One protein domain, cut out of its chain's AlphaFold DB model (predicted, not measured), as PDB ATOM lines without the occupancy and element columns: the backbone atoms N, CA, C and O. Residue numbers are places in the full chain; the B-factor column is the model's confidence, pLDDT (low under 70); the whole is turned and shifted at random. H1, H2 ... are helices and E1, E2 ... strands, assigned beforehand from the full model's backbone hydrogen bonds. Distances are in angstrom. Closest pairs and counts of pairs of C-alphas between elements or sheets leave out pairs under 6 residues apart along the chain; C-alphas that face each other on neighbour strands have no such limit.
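Overview. This is residues 200 to 326 of the 349 residues of an uncharacterized protein of Kordia periserrulae (UniProt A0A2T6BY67). Look for a long, twisted ribbon: E2 and E4 run side by side along the rod, and the shorter E1 and E3 follow one another along the other side of E4. H1 packs over the E1 half and H3 over the E3 half; H2 grazes the sheet, and H4 lies off it. The 127 printed residues include four named helices and four named strands, along the chain E1, then H1 and H2, then E2, then H3 and H4, then the hairpin E3 and E4; the class is mixed, helices and strands, and the sheet is branched, with E4 the antiparallel neighbour of each of the other three strands. The whole is loose, with a radius of gyration of the C-alphas of 18.1 A and spans of 60 by 22 by 22 A.

Arrangement. Start at E4, residues 310 to 325. E1, residues 200 to 206, and E3, residues 301 to 307, lie on one side of it; E2, residues 247 to 260, lies on the other side. Each is antiparallel to E4: within hydrogen-bond range find N 203 and O 320, 2.9 A, for E1, N 255 and O 315, 2.8 A, for E2, and N 303 and O 314, 2.9 A, for the hairpin E3 and E4. H1, residues 213 to 223, is on the sheet at a height of 9.5 A and touches H2, residues 231 to 234, closest at the C-alphas of Ser 217 and Leu 232, 5.1 A. H3, residues 273 to 282, is on the sheet at a height of 9.8 A. H4, residues 284 to 293, is not on it and only just touches H3, only at the corner, with 3 pairs of C-alphas within 8 A, the closest Asp 281 and Ser 287, 4.9 A. Every O i to N i+4 pair is within hydrogen-bond range in H1, H3 and H4; H2 is too short for one.

Along the chain. Find C-alpha 200 at (286.396, 215.553, 147.795), where E1 begins. E2 runs 42.9 A, and E4 runs 46.2 A to C-alpha 325 at (286.856, 214.796, 156.652).

Size, cuts and confidence. The C-alphas farthest apart, of Pro 243 and Glu 265, are 60.7 A apart. The links H2 to E2 and E2 to H3 are long. The printed part has no cut, and no printed residue is under 70 in pLDDT.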
ATOM      1  N   VAL A 200     287.030 216.474 148.740       95.75
ATOM      2  CA  VAL A 200     286.396 215.553 147.795       95.75
ATOM      3  C   VAL A 200     287.373 215.180 146.699       95.75
ATOM      4  O   VAL A 200     287.986 216.057 146.082       95.75
ATOM      5  N   PHE A 201     287.474 213.885 146.422       97.00
ATOM      6  CA  PHE A 201     288.325 213.340 145.374       97.00
ATOM      7  C   PHE A 201     287.530 212.384 144.499       97.00
ATOM      8  O   PHE A 201     286.795 211.527 144.989       97.00
ATOM      9  N   TYR A 202     287.693 212.515 143.185       95.94
ATOM     10  CA  TYR A 202     286.877 211.797 142.218       95.94
ATOM     11  C   TYR A 202     287.716 210.866 141.347       95.94
ATOM     12  O   TYR A 202     288.639 211.303 140.649       95.94
ATOM     13  N   GLY A 203     287.327 209.597 141.326       96.50
ATOM     14  CA  GLY A 203     287.733 208.604 140.338       96.50
ATOM     15  C   GLY A 203     286.568 208.274 139.410       96.50
ATOM     16  O   GLY A 203     285.414 208.288 139.833       96.50
ATOM     17  N   TYR A 204     286.865 207.961 138.149       96.81
ATOM     18  CA  TYR A 204     285.853 207.651 137.139       96.81
ATOM     19  C   TYR A 204     286.235 206.395 136.367       96.81
ATOM     20  O   TYR A 204     287.407 206.204 136.028       96.81
ATOM     21  N   TYR A 205     285.245 205.568 136.047       97.12
ATOM     22  CA  TYR A 205     285.408 204.445 135.129       97.12
ATOM     23  C   TYR A 205     284.088 204.107 134.418       97.12
ATOM     24  O   TYR A 205     283.010 204.366 134.969       97.12
ATOM     25  N   PRO A 206     284.132 203.501 133.216       97.56
ATOM     26  CA  PRO A 206     282.924 203.083 132.514       97.56
ATOM     27  C   PRO A 206     282.102 202.120 133.373       97.56
ATOM     28  O   PRO A 206     282.621 201.150 133.926       97.56
ATOM     29  N   THR A 207     280.797 202.361 133.514       96.25
ATOM     30  CA  THR A 207     279.972 201.538 134.410       96.25
ATOM     31  C   THR A 207     280.027 200.052 134.037       96.25
ATOM     32  O   THR A 207     279.879 199.690 132.870       96.25
ATOM     33  N   ALA A 208     280.157 199.189 135.050       93.00
ATOM     34  CA  ALA A 208     280.386 197.741 134.929       93.00
ATOM     35  C   ALA A 208     281.754 197.334 134.345       93.00
ATOM     36  O   ALA A 208     281.954 196.169 134.023       93.00
ATOM     37  N   GLN A 209     282.698 198.269 134.252       94.00
ATOM     38  CA  GLN A 209     284.104 198.019 133.935       94.00
ATOM     39  C   GLN A 209     284.972 198.564 135.078       94.00
ATOM     40  O   GLN A 209     285.854 199.397 134.877       94.00
ATOM     41  N   SER A 210     284.653 198.160 136.316       91.56
ATOM     42  CA  SER A 210     285.409 198.613 137.488       91.56
ATOM     43  C   SER A 210     286.851 198.126 137.381       91.56
ATOM     44  O   SER A 210     287.053 196.915 137.272       91.56
ATOM     45  N   PRO A 211     287.852 199.015 137.491       93.00
ATOM     46  CA  PRO A 211     289.198 198.566 137.800       93.00
ATOM     47  C   PRO A 211     289.194 197.866 139.166       93.00
ATOM     48  O   PRO A 211     288.339 198.142 140.021       93.00
ATOM     49  N   GLY A 212     290.156 196.970 139.387       94.94
ATOM     50  CA  GLY A 212     290.403 196.423 140.719       94.94
ATOM     51  C   GLY A 212     290.787 197.537 141.699       94.94
ATOM     52  O   GLY A 212     291.391 198.533 141.301       94.94
ATOM     53  N   ASN A 213     290.470 197.377 142.988       95.25
ATOM     54  CA  ASN A 213     290.720 198.416 144.003       95.25
ATOM     55  C   ASN A 213     292.195 198.859 144.056       95.25
ATOM     56  O   ASN A 213     292.469 200.035 144.273       95.25
ATOM     57  N   VAL A 214     293.140 197.944 143.802       96.75
ATOM     58  CA  VAL A 214     294.576 198.262 143.730       96.75
ATOM     59  C   VAL A 214     294.869 199.221 142.576       96.75
ATOM     60  O   VAL A 214     295.497 200.256 142.785       96.75
ATOM     61  N   ASP A 215     294.381 198.941 141.371       96.69
ATOM     62  CA  ASP A 215     294.630 199.813 140.221       96.69
ATOM     63  C   ASP A 215     293.877 201.135 140.327       96.69
ATOM     64  O   ASP A 215     294.415 202.177 139.952       96.69
ATOM     65  N   LEU A 216     292.677 201.123 140.913       96.19
ATOM     66  CA  LEU A 216     291.958 202.349 141.228       96.19
ATOM     67  C   LEU A 216     292.746 203.208 142.226       96.19
ATOM     68  O   LEU A 216     292.922 204.397 141.986       96.19
ATOM     69  N   SER A 217     293.296 202.616 143.291       97.38
ATOM     70  CA  SER A 217     294.118 203.351 144.262       97.38
ATOM     71  C   SER A 217     295.353 203.983 143.608       97.38
ATOM     72  O   SER A 217     295.638 205.153 143.844       97.38
ATOM     73  N   LYS A 218     296.020 203.279 142.679       97.19
ATOM     74  CA  LYS A 218     297.133 203.838 141.890       97.19
ATOM     75  C   LYS A 218     296.693 205.020 141.023       97.19
ATOM     76  O   LYS A 218     297.463 205.963 140.856       97.19
ATOM     77  N   GLN A 219     295.479 204.991 140.467       96.12
ATOM     78  CA  GLN A 219     294.933 206.129 139.718       96.12
ATOM     79  C   GLN A 219     294.709 207.343 140.628       96.12
ATOM     80  O   GLN A 219     295.064 208.451 140.233       96.12
ATOM     81  N   PHE A 220     294.186 207.145 141.843       97.75
ATOM     82  CA  PHE A 220     294.045 208.228 142.820       97.75
ATOM     83  C   PHE A 220     295.402 208.791 143.260       97.75
ATOM     84  O   PHE A 220     295.565 210.005 143.216       97.75
ATOM     85  N   ILE A 221     296.395 207.943 143.557       97.50
ATOM     86  CA  ILE A 221     297.767 208.378 143.885       97.50
ATOM     87  C   ILE A 221     298.344 209.261 142.771       97.50
ATOM     88  O   ILE A 221     298.902 210.318 143.037       97.50
ATOM     89  N   ARG A 222     298.185 208.857 141.502       97.19
ATOM     90  CA  ARG A 222     298.675 209.644 140.355       97.19
ATOM     91  C   ARG A 222     297.931 210.967 140.188       97.19
ATOM     92  O   ARG A 222     298.544 211.957 139.805       97.19
ATOM     93  N   LYS A 223     296.618 210.975 140.427       96.81
ATOM     94  CA  LYS A 223     295.760 212.155 140.246       96.81
ATOM     95  C   LYS A 223     295.883 213.155 141.399       96.81
ATOM     96  O   LYS A 223     295.743 214.354 141.177       96.81
ATOM     97  N   TYR A 224     296.153 212.668 142.605       97.31
ATOM     98  CA  TYR A 224     296.211 213.441 143.843       97.31
ATOM     99  C   TYR A 224     297.493 213.113 144.637       97.31
ATOM    100  O   TYR A 224     297.412 212.637 145.767       97.31
ATOM    101  N   PRO A 225     298.691 213.360 144.070       96.44
ATOM    102  CA  PRO A 225     299.958 212.895 144.645       96.44
ATOM    103  C   PRO A 225     300.378 213.630 145.926       96.44
ATOM    104  O   PRO A 225     301.303 213.191 146.599       96.44
ATOM    105  N   LEU A 226     299.735 214.758 146.241       96.12
ATOM    106  CA  LEU A 226     300.040 215.592 147.411       96.12
ATOM    107  C   LEU A 226     299.122 215.316 148.606       96.12
ATOM    108  O   LEU A 226     299.263 215.957 149.645       96.12
ATOM    109  N   GLU A 227     298.143 214.428 148.448       95.75
ATOM    110  CA  GLU A 227     297.185 214.123 149.504       95.75
ATOM    111  C   GLU A 227     297.661 212.904 150.290       95.75
ATOM    112  O   GLU A 227     297.887 211.830 149.727       95.75
ATOM    113  N   ASP A 228     297.796 213.092 151.598       93.69
ATOM    114  CA  ASP A 228     298.186 212.054 152.547       93.69
ATOM    115  C   ASP A 228     296.970 211.190 152.902       93.69
ATOM    116  O   ASP A 228     296.322 211.366 153.932       93.69
ATOM    117  N   ILE A 229     296.577 210.334 151.957       96.00
ATOM    118  CA  ILE A 229     295.426 209.439 152.074       96.00
ATOM    119  C   ILE A 229     295.872 208.024 151.723       96.00
ATOM    120  O   ILE A 229     296.424 207.769 150.649       96.00
ATOM    121  N   HIS A 230     295.544 207.067 152.590       96.31
ATOM    122  CA  HIS A 230     295.641 205.642 152.284       96.31
ATOM    123  C   HIS A 230     294.543 205.239 151.287       96.31
ATOM    124  O   HIS A 230     293.497 204.699 151.638       96.31
ATOM    125  N   TRP A 231     294.777 205.521 150.002       97.62
ATOM    126  CA  TRP A 231     293.766 205.406 148.945       97.62
ATOM    127  C   TRP A 231     293.124 204.025 148.818       97.62
ATOM    128  O   TRP A 231     291.941 203.932 148.499       97.62
ATOM    129  N   LEU A 232     293.885 202.947 149.035       97.19
ATOM    130  CA  LEU A 232     293.341 201.591 148.953       97.19
ATOM    131  C   LEU A 232     292.278 201.340 150.027       97.19
ATOM    132  O   LEU A 232     291.263 200.710 149.727       97.19
ATOM    133  N   ASP A 233     292.515 201.847 151.234       97.12
ATOM    134  CA  ASP A 233     291.612 201.699 152.370       97.12
ATOM    135  C   ASP A 233     290.409 202.624 152.192       97.12
ATOM    136  O   ASP A 233     289.280 202.143 152.173       97.12
ATOM    137  N   ALA A 234     290.634 203.894 151.843       97.25
ATOM    138  CA  ALA A 234     289.566 204.863 151.583       97.25
ATOM    139  C   ALA A 234     288.550 204.399 150.516       97.25
ATOM    140  O   ALA A 234     287.350 204.639 150.627       97.25
ATOM    141  N   ILE A 235     289.010 203.699 149.470       96.38
ATOM    142  CA  ILE A 235     288.151 203.132 148.411       96.38
ATOM    143  C   ILE A 235     287.297 201.948 148.914       96.38
ATOM    144  O   ILE A 235     286.281 201.601 148.301       96.38
ATOM    145  N   ARG A 236     287.725 201.276 149.986       95.06
ATOM    146  CA  ARG A 236     287.049 200.110 150.581       95.06
ATOM    147  C   ARG A 236     286.131 200.508 151.734       95.06
ATOM    148  O   ARG A 236     285.087 199.876 151.896       95.06
ATOM    149  N   THR A 237     286.503 201.540 152.480       95.69
ATOM    150  CA  THR A 237     285.724 202.128 153.566       95.69
ATOM    151  C   THR A 237     284.482 202.815 152.990       95.69
ATOM    152  O   THR A 237     284.583 203.644 152.086       95.69
ATOM    153  N   LYS A 238     283.288 202.434 153.465       92.75
ATOM    154  CA  LYS A 238     281.995 202.943 152.953       92.75
ATOM    155  C   LYS A 238     281.440 204.111 153.760       92.75
ATOM    156  O   LYS A 238     280.664 204.906 153.243       92.75
ATOM    157  N   GLU A 239     281.835 204.176 155.017       91.44
ATOM    158  CA  GLU A 239     281.439 205.166 156.001       91.44
ATOM    159  C   GLU A 239     282.597 205.346 156.972       91.44
ATOM    160  O   GLU A 239     283.450 204.470 157.087       91.44
ATOM    161  N   GLU A 240     282.632 206.482 157.646       91.69
ATOM    162  CA  GLU A 240     283.678 206.804 158.607       91.69
ATOM    163  C   GLU A 240     283.603 205.865 159.825       91.69
ATOM    164  O   GLU A 240     282.603 205.881 160.553       91.69
ATOM    165  N   GLY A 241     284.637 205.038 160.027       90.12
ATOM    166  CA  GLY A 241     284.765 204.119 161.159       90.12
ATOM    167  C   GLY A 241     285.485 204.733 162.361       90.12
ATOM    168  O   GLY A 241     285.206 204.354 163.497       90.12
ATOM    169  N   GLU A 242     286.349 205.722 162.123       92.19
ATOM    170  CA  GLU A 242     287.020 206.542 163.140       92.19
ATOM    171  C   GLU A 242     287.018 208.029 162.740       92.19
ATOM    172  O   GLU A 242     287.032 208.331 161.544       92.19
ATOM    173  N   PRO A 243     287.039 208.984 163.697       93.19
ATOM    174  CA  PRO A 243     287.049 210.408 163.373       93.19
ATOM    175  C   PRO A 243     288.196 210.795 162.433       93.19
ATOM    176  O   PRO A 243     289.369 210.611 162.752       93.19
ATOM    177  N   GLY A 244     287.857 211.391 161.293       93.38
ATOM    178  CA  GLY A 244     288.809 211.809 160.272       93.38
ATOM    179  C   GLY A 244     289.153 210.738 159.238       93.38
ATOM    180  O   GLY A 244     289.922 211.037 158.324       93.38
ATOM    181  N   GLU A 245     288.610 209.523 159.328       94.94
ATOM    182  CA  GLU A 245     288.894 208.465 158.358       94.94
ATOM    183  C   GLU A 245     288.333 208.820 156.970       94.94
ATOM    184  O   GLU A 245     287.178 209.230 156.818       94.94
ATOM    185  N   ALA A 246     289.150 208.650 155.926       96.75
ATOM    186  CA  ALA A 246     288.667 208.761 154.558       96.75
ATOM    187  C   ALA A 246     287.762 207.583 154.203       96.75
ATOM    188  O   ALA A 246     288.111 206.421 154.399       96.75
ATOM    189  N   PHE A 247     286.641 207.878 153.562       96.81
ATOM    190  CA  PHE A 247     285.702 206.869 153.096       96.81
ATOM    191  C   PHE A 247     285.218 207.205 151.695       96.81
ATOM    192  O   PHE A 247     285.428 208.307 151.182       96.81
ATOM    193  N   SER A 248     284.568 206.249 151.043       96.56
ATOM    194  CA  SER A 248     284.077 206.437 149.692       96.56
ATOM    195  C   SER A 248     282.691 205.874 149.468       96.56
ATOM    196  O   SER A 248     282.277 204.862 150.028       96.56
ATOM    197  N   TYR A 249     281.986 206.518 148.551       94.31
ATOM    198  CA  TYR A 249     280.740 206.012 148.011       94.31
ATOM    199  C   TYR A 249     280.769 206.094 146.491       94.31
ATOM    200  O   TYR A 249     281.544 206.836 145.874       94.31
ATOM    201  N   LYS A 250     279.920 205.280 145.864       94.69
ATOM    202  CA  LYS A 250     279.850 205.171 144.411       94.69
ATOM    203  C   LYS A 250     278.475 205.569 143.924       94.69
ATOM    204  O   LYS A 250     277.464 205.156 144.481       94.69
ATOM    205  N   PHE A 251     278.440 206.322 142.838       93.44
ATOM    206  CA  PHE A 251     277.203 206.656 142.144       93.44
ATOM    207  C   PHE A 251     277.443 206.684 140.640       93.44
ATOM    208  O   PHE A 251     278.578 206.642 140.170       93.44
ATOM    209  N   ASN A 252     276.364 206.708 139.863       95.44
ATOM    210  CA  ASN A 252     276.459 206.727 138.411       95.44
ATOM    211  C   ASN A 252     275.993 208.067 137.860       95.44
ATOM    212  O   ASN A 252     274.965 208.582 138.294       95.44
ATOM    213  N   ILE A 253     276.695 208.567 136.847       93.81
ATOM    214  CA  ILE A 253     276.249 209.714 136.058       93.81
ATOM    215  C   ILE A 253     275.777 209.186 134.698       93.81
ATOM    216  O   ILE A 253     276.604 208.717 133.907       93.81
ATOM    217  N   PRO A 254     274.458 209.190 134.430       95.75
ATOM    218  CA  PRO A 254     273.922 208.833 133.127       95.75
ATOM    219  C   PRO A 254     273.922 210.038 132.177       95.75
ATOM    220  O   PRO A 254     273.671 211.171 132.578       95.75
ATOM    221  N   ILE A 255     274.136 209.753 130.898       95.31
ATOM    222  CA  ILE A 255     273.910 210.650 129.768       95.31
ATOM    223  C   ILE A 255     272.898 209.971 128.856       95.31
ATOM    224  O   ILE A 255     273.011 208.774 128.575       95.31
ATOM    225  N   ARG A 256     271.913 210.738 128.392       96.06
ATOM    226  CA  ARG A 256     270.991 210.333 127.336       96.06
ATOM    227  C   ARG A 256     270.748 211.525 126.429       96.06
ATOM    228  O   ARG A 256     270.277 212.556 126.899       96.06
ATOM    229  N   TRP A 257     271.047 211.354 125.153       95.81
ATOM    230  CA  TRP A 257     270.739 212.316 124.107       95.81
ATOM    231  C   TRP A 257     269.887 211.645 123.046       95.81
ATOM    232  O   TRP A 257     270.110 210.479 122.717       95.81
ATOM    233  N   GLU A 258     268.907 212.381 122.543       95.44
ATOM    234  CA  GLU A 258     268.047 211.964 121.442       95.44
ATOM    235  C   GLU A 258     268.225 212.995 120.336       95.44
ATOM    236  O   GLU A 258     267.901 214.167 120.519       95.44
ATOM    237  N   ILE A 259     268.822 212.564 119.229       94.56
ATOM    238  CA  ILE A 259     269.164 213.415 118.095       94.56
ATOM    239  C   ILE A 259     268.251 213.034 116.941       94.56
ATOM    240  O   ILE A 259     268.243 211.877 116.526       94.56
ATOM    241  N   GLN A 260     267.472 214.001 116.463       93.75
ATOM    242  CA  GLN A 260     266.618 213.867 115.290       93.75
ATOM    243  C   GLN A 260     267.395 214.309 114.048       93.75
ATOM    244  O   GLN A 260     268.008 215.376 114.061       93.75
ATOM    245  N   PHE A 261     267.327 213.506 112.994       92.50
ATOM    246  CA  PHE A 261     267.876 213.803 111.677       92.50
ATOM    247  C   PHE A 261     266.734 214.136 110.702       92.50
ATOM    248  O   PHE A 261     265.604 213.696 110.943       92.50
ATOM    249  N   PRO A 262     266.985 214.947 109.656       91.12
ATOM    250  CA  PRO A 262     265.978 215.258 108.641       91.12
ATOM    251  C   PRO A 262     265.567 214.018 107.843       91.12
ATOM    252  O   PRO A 262     264.377 213.771 107.665       91.12
ATOM    253  N   ASP A 263     266.558 213.218 107.444       89.06
ATOM    254  CA  ASP A 263     266.383 212.058 106.578       89.06
ATOM    255  C   ASP A 263     267.061 210.810 107.160       89.06
ATOM    256  O   ASP A 263     268.008 210.890 107.946       89.06
ATOM    257  N   ASP A 264     266.576 209.625 106.769       84.00
ATOM    258  CA  ASP A 264     267.117 208.339 107.238       84.00
ATOM    259  C   ASP A 264     268.564 208.100 106.764       84.00
ATOM    260  O   ASP A 264     269.320 207.385 107.422       84.00
ATOM    261  N   GLU A 265     268.963 208.700 105.638       85.69
ATOM    262  CA  GLU A 265     270.318 208.583 105.080       85.69
ATOM    263  C   GLU A 265     271.365 209.361 105.894       85.69
ATOM    264  O   GLU A 265     272.529 208.958 105.937       85.69
ATOM    265  N   ASP A 266     270.944 210.415 106.602       87.25
ATOM    266  CA  ASP A 266     271.813 211.239 107.452       87.25
ATOM    267  C   ASP A 266     272.100 210.594 108.814       87.25
ATOM    268  O   ASP A 266     272.961 211.053 109.572       87.25
ATOM    269  N   VAL A 267     271.362 209.535 109.158       89.62
ATOM    270  CA  VAL A 267     271.457 208.868 110.453       89.62
ATOM    271  C   VAL A 267     272.791 208.114 110.546       89.62
ATOM    272  O   VAL A 267     272.990 207.108 109.855       89.62
ATOM    273  N   PRO A 268     273.717 208.523 111.436       90.38
ATOM    274  CA  PRO A 268     275.012 207.876 111.539       90.38
ATOM    275  C   PRO A 268     274.859 206.448 112.067       90.38
ATOM    276  O   PRO A 268     274.119 206.172 113.017       90.38
ATOM    277  N   LYS A 269     275.624 205.526 111.483       88.50
ATOM    278  CA  LYS A 269     275.737 204.152 111.976       88.50
ATOM    279  C   LYS A 269     276.781 204.109 113.086       88.50
ATOM    280  O   LYS A 269     277.969 204.031 112.810       88.50
ATOM    281  N   LEU A 270     276.321 204.170 114.333       93.56
ATOM    282  CA  LEU A 270     277.169 204.108 115.525       93.56
ATOM    283  C   LEU A 270     277.069 202.715 116.162       93.56
ATOM    284  O   LEU A 270     276.148 202.433 116.931       93.56
ATOM    285  N   SER A 271     277.993 201.826 115.808       89.94
ATOM    286  CA  SER A 271     277.954 200.401 116.162       89.94
ATOM    287  C   SER A 271     278.765 200.049 117.412       89.94
ATOM    288  O   SER A 271     278.448 199.083 118.111       89.94
ATOM    289  N   ASN A 272     279.802 200.831 117.722       93.75
ATOM    290  CA  ASN A 272     280.717 200.564 118.830       93.75
ATOM    291  C   ASN A 272     281.120 201.842 119.582       93.75
ATOM    292  O   ASN A 272     280.807 202.956 119.175       93.75
ATOM    293  N   ALA A 273     281.792 201.669 120.724       94.81
ATOM    294  CA  ALA A 273     282.140 202.783 121.602       94.81
ATOM    295  C   ALA A 273     283.060 203.815 120.933       94.81
ATOM    296  O   ALA A 273     282.855 204.999 121.166       94.81
ATOM    297  N   ASN A 274     284.019 203.389 120.103       95.75
ATOM    298  CA  ASN A 274     284.951 204.308 119.444       95.75
ATOM    299  C   ASN A 274     284.217 205.184 118.431       95.75
ATOM    300  O   ASN A 274     284.317 206.397 118.519       95.75
ATOM    301  N   GLU A 275     283.370 204.595 117.584       96.38
ATOM    302  CA  GLU A 275     282.540 205.360 116.639       96.38
ATOM    303  C   GLU A 275     281.638 206.379 117.347       96.38
ATOM    304  O   GLU A 275     281.451 207.494 116.864       96.38
ATOM    305  N   ILE A 276     281.080 206.014 118.507       97.31
ATOM    306  CA  ILE A 276     280.275 206.944 119.309       97.31
ATOM    307  C   ILE A 276     281.143 208.092 119.832       97.31
ATOM    308  O   ILE A 276     280.707 209.239 119.780       97.31
ATOM    309  N   MET A 277     282.341 207.801 120.342       96.94
ATOM    310  CA  MET A 277     283.259 208.823 120.853       96.94
ATOM    311  C   MET A 277     283.729 209.760 119.737       96.94
ATOM    312  O   MET A 277     283.595 210.970 119.890       96.94
ATOM    313  N   ASP A 278     284.141 209.213 118.594       96.56
ATOM    314  CA  ASP A 278     284.560 209.979 117.416       96.56
ATOM    315  C   ASP A 278     283.438 210.909 116.929       96.56
ATOM    316  O   ASP A 278     283.670 212.082 116.633       96.56
ATOM    317  N   TRP A 279     282.192 210.420 116.904       96.06
ATOM    318  CA  TRP A 279     281.033 211.237 116.542       96.06
ATOM    319  C   TRP A 279     280.770 212.363 117.551       96.06
ATOM    320  O   TRP A 279     280.466 213.491 117.156       96.06
ATOM    321  N   ILE A 280     280.887 212.079 118.854       96.19
ATOM    322  CA  ILE A 280     280.719 213.085 119.913       96.19
ATOM    323  C   ILE A 280     281.800 214.160 119.804       96.19
ATOM    324  O   ILE A 280     281.482 215.338 119.944       96.19
ATOM    325  N   ASP A 281     283.048 213.774 119.544       95.06
ATOM    326  CA  ASP A 281     284.170 214.703 119.435       95.06
ATOM    327  C   ASP A 281     284.103 215.562 118.170       95.06
ATOM    328  O   ASP A 281     284.419 216.752 118.225       95.06
ATOM    329  N   ALA A 282     283.620 215.001 117.058       95.38
ATOM    330  CA  ALA A 282     283.368 215.746 115.827       95.38
ATOM    331  C   ALA A 282     282.195 216.739 115.953       95.38
ATOM    332  O   ALA A 282     282.131 217.715 115.205       95.38
ATOM    333  N   ASN A 283     281.267 216.517 116.890       95.06
ATOM    334  CA  ASN A 283     280.125 217.397 117.106       95.06
ATOM    335  C   ASN A 283     280.384 218.394 118.248       95.06
ATOM    336  O   ASN A 283     280.291 218.055 119.429       95.06
ATOM    337  N   GLU A 284     280.637 219.659 117.898       94.75
ATOM    338  CA  GLU A 284     281.013 220.712 118.852       94.75
ATOM    339  C   GLU A 284     280.040 220.840 120.037       94.75
ATOM    340  O   GLU A 284     280.473 220.942 121.189       94.75
ATOM    341  N   ALA A 285     278.729 220.761 119.787       93.12
ATOM    342  CA  ALA A 285     277.715 220.902 120.829       93.12
ATOM    343  C   ALA A 285     277.789 219.775 121.874       93.12
ATOM    344  O   ALA A 285     277.659 220.033 123.076       93.12
ATOM    345  N   TYR A 286     278.012 218.527 121.450       94.50
ATOM    346  CA  TYR A 286     278.112 217.382 122.361       94.50
ATOM    347  C   TYR A 286     279.502 217.258 122.991       94.50
ATOM    348  O   TYR A 286     279.588 217.004 124.196       94.50
ATOM    349  N   SER A 287     280.571 217.533 122.238       94.38
ATOM    350  CA  SER A 287     281.940 217.603 122.767       94.38
ATOM    351  C   SER A 287     282.042 218.635 123.894       94.38
ATOM    352  O   SER A 287     282.555 218.335 124.978       94.38
ATOM    353  N   LYS A 288     281.464 219.833 123.705       92.31
ATOM    354  CA  LYS A 288     281.423 220.872 124.743       92.31
ATOM    355  C   LYS A 288     280.702 220.388 126.002       92.31
ATOM    356  O   LYS A 288     281.217 220.573 127.099       92.31
ATOM    357  N   ARG A 289     279.566 219.691 125.868       91.38
ATOM    358  CA  ARG A 289     278.825 219.143 127.022       91.38
ATOM    359  C   ARG A 289     279.654 218.149 127.840       91.38
ATOM    360  O   ARG A 289     279.560 218.166 129.064       91.38
ATOM    361  N   ILE A 290     280.468 217.303 127.202       92.69
ATOM    362  CA  ILE A 290     281.378 216.386 127.914       92.69
ATOM    363  C   ILE A 290     282.509 217.156 128.599       92.69
ATOM    364  O   ILE A 290     282.774 216.932 129.784       92.69
ATOM    365  N   LYS A 291     283.123 218.118 127.899       90.50
ATOM    366  CA  LYS A 291     284.170 218.986 128.464       90.50
ATOM    367  C   LYS A 291     283.676 219.755 129.689       90.50
ATOM    368  O   LYS A 291     284.364 219.769 130.708       90.50
ATOM    369  N   ASP A 292     282.456 220.287 129.644       87.38
ATOM    370  CA  ASP A 292     281.832 221.024 130.749       87.38
ATOM    371  C   ASP A 292     281.584 220.124 131.982       87.38
ATOM    372  O   ASP A 292     281.649 220.574 133.128       87.38
ATOM    373  N   MET A 293     281.382 218.812 131.788       88.62
ATOM    374  CA  MET A 293     281.346 217.848 132.900       88.62
ATOM    375  C   MET A 293     282.738 217.614 133.509       88.62
ATOM    376  O   MET A 293     282.849 217.238 134.683       88.62
ATOM    377  N   GLY A 294     283.802 217.852 132.739       89.69
ATOM    378  CA  GLY A 294     285.204 217.578 133.055       89.69
ATOM    379  C   GLY A 294     285.425 216.140 133.513       89.69
ATOM    380  O   GLY A 294     286.025 215.912 134.567       89.69
ATOM    381  N   ILE A 295     284.848 215.210 132.753       93.50
ATOM    382  CA  ILE A 295     285.055 213.766 132.833       93.50
ATOM    383  C   ILE A 295     285.460 213.334 131.426       93.50
ATOM    384  O   ILE A 295     284.724 213.630 130.486       93.50
ATOM    385  N   ASP A 296     286.593 212.647 131.292       94.62
ATOM    386  CA  ASP A 296     287.082 212.218 129.978       94.62
ATOM    387  C   ASP A 296     286.076 211.273 129.306       94.62
ATOM    388  O   ASP A 296     285.414 210.463 129.972       94.62
ATOM    389  N   ILE A 297     285.945 211.384 127.985       96.50
ATOM    390  CA  ILE A 297     284.913 210.689 127.211       96.50
ATOM    391  C   ILE A 297     285.046 209.160 127.320       96.50
ATOM    392  O   ILE A 297     284.046 208.443 127.392       96.50
ATOM    393  N   GLU A 298     286.269 208.661 127.480       96.62
ATOM    394  CA  GLU A 298     286.615 207.248 127.642       96.62
ATOM    395  C   GLU A 298     286.207 206.695 129.014       96.62
ATOM    396  O   GLU A 298     286.213 205.484 129.236       96.62
ATOM    397  N   LYS A 299     285.841 207.558 129.972       97.06
ATOM    398  CA  LYS A 299     285.330 207.132 131.285       97.06
ATOM    399  C   LYS A 299     283.854 206.769 131.255       97.06
ATOM    400  O   LYS A 299     283.314 206.358 132.285       97.06
ATOM    401  N   PHE A 300     283.196 206.893 130.110       97.81
ATOM    402  CA  PHE A 300     281.812 206.495 129.925       97.81
ATOM    403  C   PHE A 300     281.720 205.174 129.172       97.81
ATOM    404  O   PHE A 300     282.418 204.915 128.198       97.81
ATOM    405  N   ARG A 301     280.777 204.335 129.598       97.56
ATOM    406  CA  ARG A 301     280.331 203.204 128.793       97.56
ATOM    407  C   ARG A 301     279.280 203.699 127.808       97.56
ATOM    408  O   ARG A 301     278.146 203.961 128.222       97.56
ATOM    409  N   TRP A 302     279.658 203.793 126.541       97.62
ATOM    410  CA  TRP A 302     278.806 204.278 125.460       97.62
ATOM    411  C   TRP A 302     277.963 203.178 124.822       97.62
ATOM    412  O   TRP A 302     278.402 202.036 124.681       97.62
ATOM    413  N   LYS A 303     276.732 203.534 124.450       96.81
ATOM    414  CA  LYS A 303     275.830 202.757 123.595       96.81
ATOM    415  C   LYS A 303     275.016 203.715 122.735       96.81
ATOM    416  O   LYS A 303     274.570 204.743 123.240       96.81
ATOM    417  N   ALA A 304     274.770 203.347 121.488       96.38
ATOM    418  CA  ALA A 304     273.877 204.068 120.598       96.38
ATOM    419  C   ALA A 304     272.821 203.117 120.034       96.38
ATOM    420  O   ALA A 304     273.044 201.909 119.941       96.38
ATOM    421  N   TYR A 305     271.653 203.666 119.719       93.12
ATOM    422  CA  TYR A 305     270.545 202.943 119.108       93.12
ATOM    423  C   TYR A 305     269.885 203.843 118.075       93.12
ATOM    424  O   TYR A 305     269.634 205.015 118.361       93.12
ATOM    425  N   THR A 306     269.560 203.282 116.917       91.69
ATOM    426  CA  THR A 306     268.789 203.969 115.881       91.69
ATOM    427  C   THR A 306     267.314 203.596 115.999       91.69
ATOM    428  O   THR A 306     266.982 202.433 116.232       91.69
ATOM    429  N   SER A 307     266.427 204.576 115.855       86.75
ATOM    430  CA  SER A 307     264.975 204.387 115.860       86.75
ATOM    431  C   SER A 307     264.334 205.321 114.832       86.75
ATOM    432  O   SER A 307     263.980 206.451 115.167       86.75
ATOM    433  N   GLY A 308     264.200 204.851 113.587       87.94
ATOM    434  CA  GLY A 308     263.865 205.702 112.437       87.94
ATOM    435  C   GLY A 308     264.933 206.781 112.243       87.94
ATOM    436  O   GLY A 308     266.115 206.520 112.456       87.94
ATOM    437  N   GLN A 309     264.497 208.015 112.007       92.50
ATOM    438  CA  GLN A 309     265.343 209.205 111.864       92.50
ATOM    439  C   GLN A 309     265.962 209.717 113.185       92.50
ATOM    440  O   GLN A 309     266.341 210.882 113.302       92.50
ATOM    441  N   LYS A 310     266.025 208.885 114.233       93.44
ATOM    442  CA  LYS A 310     266.587 209.258 115.538       93.44
ATOM    443  C   LYS A 310     267.773 208.393 115.906       93.44
ATOM    444  O   LYS A 310     267.696 207.166 115.838       93.44
ATOM    445  N   VAL A 311     268.806 209.030 116.453       95.06
ATOM    446  CA  VAL A 311     269.872 208.350 117.196       95.06
ATOM    447  C   VAL A 311     269.731 208.659 118.677       95.06
ATOM    448  O   VAL A 311     269.688 209.816 119.094       95.06
ATOM    449  N   ILE A 312     269.682 207.606 119.489       95.62
ATOM    450  CA  ILE A 312     269.679 207.695 120.946       95.62
ATOM    451  C   ILE A 312     271.060 207.296 121.453       95.62
ATOM    452  O   ILE A 312     271.395 206.110 121.476       95.62
ATOM    453  N   ILE A 313     271.838 208.273 121.914       96.88
ATOM    454  CA  ILE A 313     273.160 208.053 122.509       96.88
ATOM    455  C   ILE A 313     273.022 207.991 124.027       96.88
ATOM    456  O   ILE A 313     272.436 208.871 124.660       96.88
ATOM    457  N   LYS A 314     273.574 206.936 124.628       97.44
ATOM    458  CA  LYS A 314     273.610 206.724 126.075       97.44
ATOM    459  C   LYS A 314     275.044 206.543 126.549       97.44
ATOM    460  O   LYS A 314     275.740 205.637 126.100       97.44
ATOM    461  N   GLY A 315     275.440 207.354 127.519       97.44
ATOM    462  CA  GLY A 315     276.695 207.216 128.254       97.44
ATOM    463  C   GLY A 315     276.415 206.894 129.713       97.44
ATOM    464  O   GLY A 315     275.437 207.373 130.290       97.44
ATOM    465  N   LYS A 316     277.251 206.071 130.347       97.94
ATOM    466  CA  LYS A 316     277.181 205.880 131.801       97.94
ATOM    467  C   LYS A 316     278.570 205.695 132.393       97.94
ATOM    468  O   LYS A 316     279.286 204.771 132.005       97.94
ATOM    469  N   THR A 317     278.925 206.559 133.333       97.88
ATOM    470  CA  THR A 317     280.158 206.446 134.118       97.88
ATOM    471  C   THR A 317     279.818 206.156 135.574       97.88
ATOM    472  O   THR A 317     278.790 206.613 136.086       97.88
ATOM    473  N   THR A 318     280.665 205.372 136.232       97.75
ATOM    474  CA  THR A 318     280.636 205.195 137.680       97.75
ATOM    475  C   THR A 318     281.677 206.113 138.300       97.75
ATOM    476  O   THR A 318     282.854 206.072 137.946       97.75
ATOM    477  N   VAL A 319     281.217 206.931 139.239       96.44
ATOM    478  CA  VAL A 319     282.040 207.820 140.045       96.44
ATOM    479  C   VAL A 319     282.372 207.109 141.344       96.44
ATOM    480  O   VAL A 319     281.480 206.566 141.996       96.44
ATOM    481  N   VAL A 320     283.642 207.140 141.730       97.38
ATOM    482  CA  VAL A 320     284.087 206.853 143.094       97.38
ATOM    483  C   VAL A 320     284.405 208.189 143.734       97.38
ATOM    484  O   VAL A 320     285.339 208.869 143.310       97.38
ATOM    485  N   CYS A 321     283.583 208.578 144.698       96.38
ATOM    486  CA  CYS A 321     283.753 209.798 145.463       96.38
ATOM    487  C   CYS A 321     284.398 209.425 146.791       96.38
ATOM    488  O   CYS A 321     283.772 208.731 147.586       96.38
ATOM    489  N   VAL A 322     285.648 209.836 146.990       97.94
ATOM    490  CA  VAL A 322     286.350 209.709 148.267       97.94
ATOM    491  C   VAL A 322     286.188 211.027 149.016       97.94
ATOM    492  O   VAL A 322     286.507 212.091 148.477       97.94
ATOM    493  N   LEU A 323     285.693 210.945 150.245       97.25
ATOM    494  CA  LEU A 323     285.589 212.055 151.177       97.25
ATOM    495  C   LEU A 323     286.670 211.907 152.241       97.25
ATOM    496  O   LEU A 323     286.783 210.861 152.870       97.25
ATOM    497  N   GLN A 324     287.439 212.970 152.448       96.75
ATOM    498  CA  GLN A 324     288.377 213.094 153.561       96.75
ATOM    499  C   GLN A 324     287.844 214.180 154.499       96.75
ATOM    500  O   GLN A 324     287.916 215.365 154.135       96.75
ATOM    501  N   PRO A 325     287.297 213.819 155.672       96.38
ATOM    502  CA  PRO A 325     286.856 214.796 156.652       96.38
ATOM    503  C   PRO A 325     287.980 215.762 157.024       96.38
ATOM    504  O   PRO A 325     289.156 215.395 157.103       96.38
ATOM    505  N   MET A 326     287.621 217.031 157.194       95.00
ATOM    506  CA  MET A 326     288.582 218.080 157.502       95.00
ATOM    507  C   MET A 326     288.756 218.200 159.012       95.00
ATOM    508  O   MET A 326     287.836 218.611 159.718       95.00
TER     509      MET A 326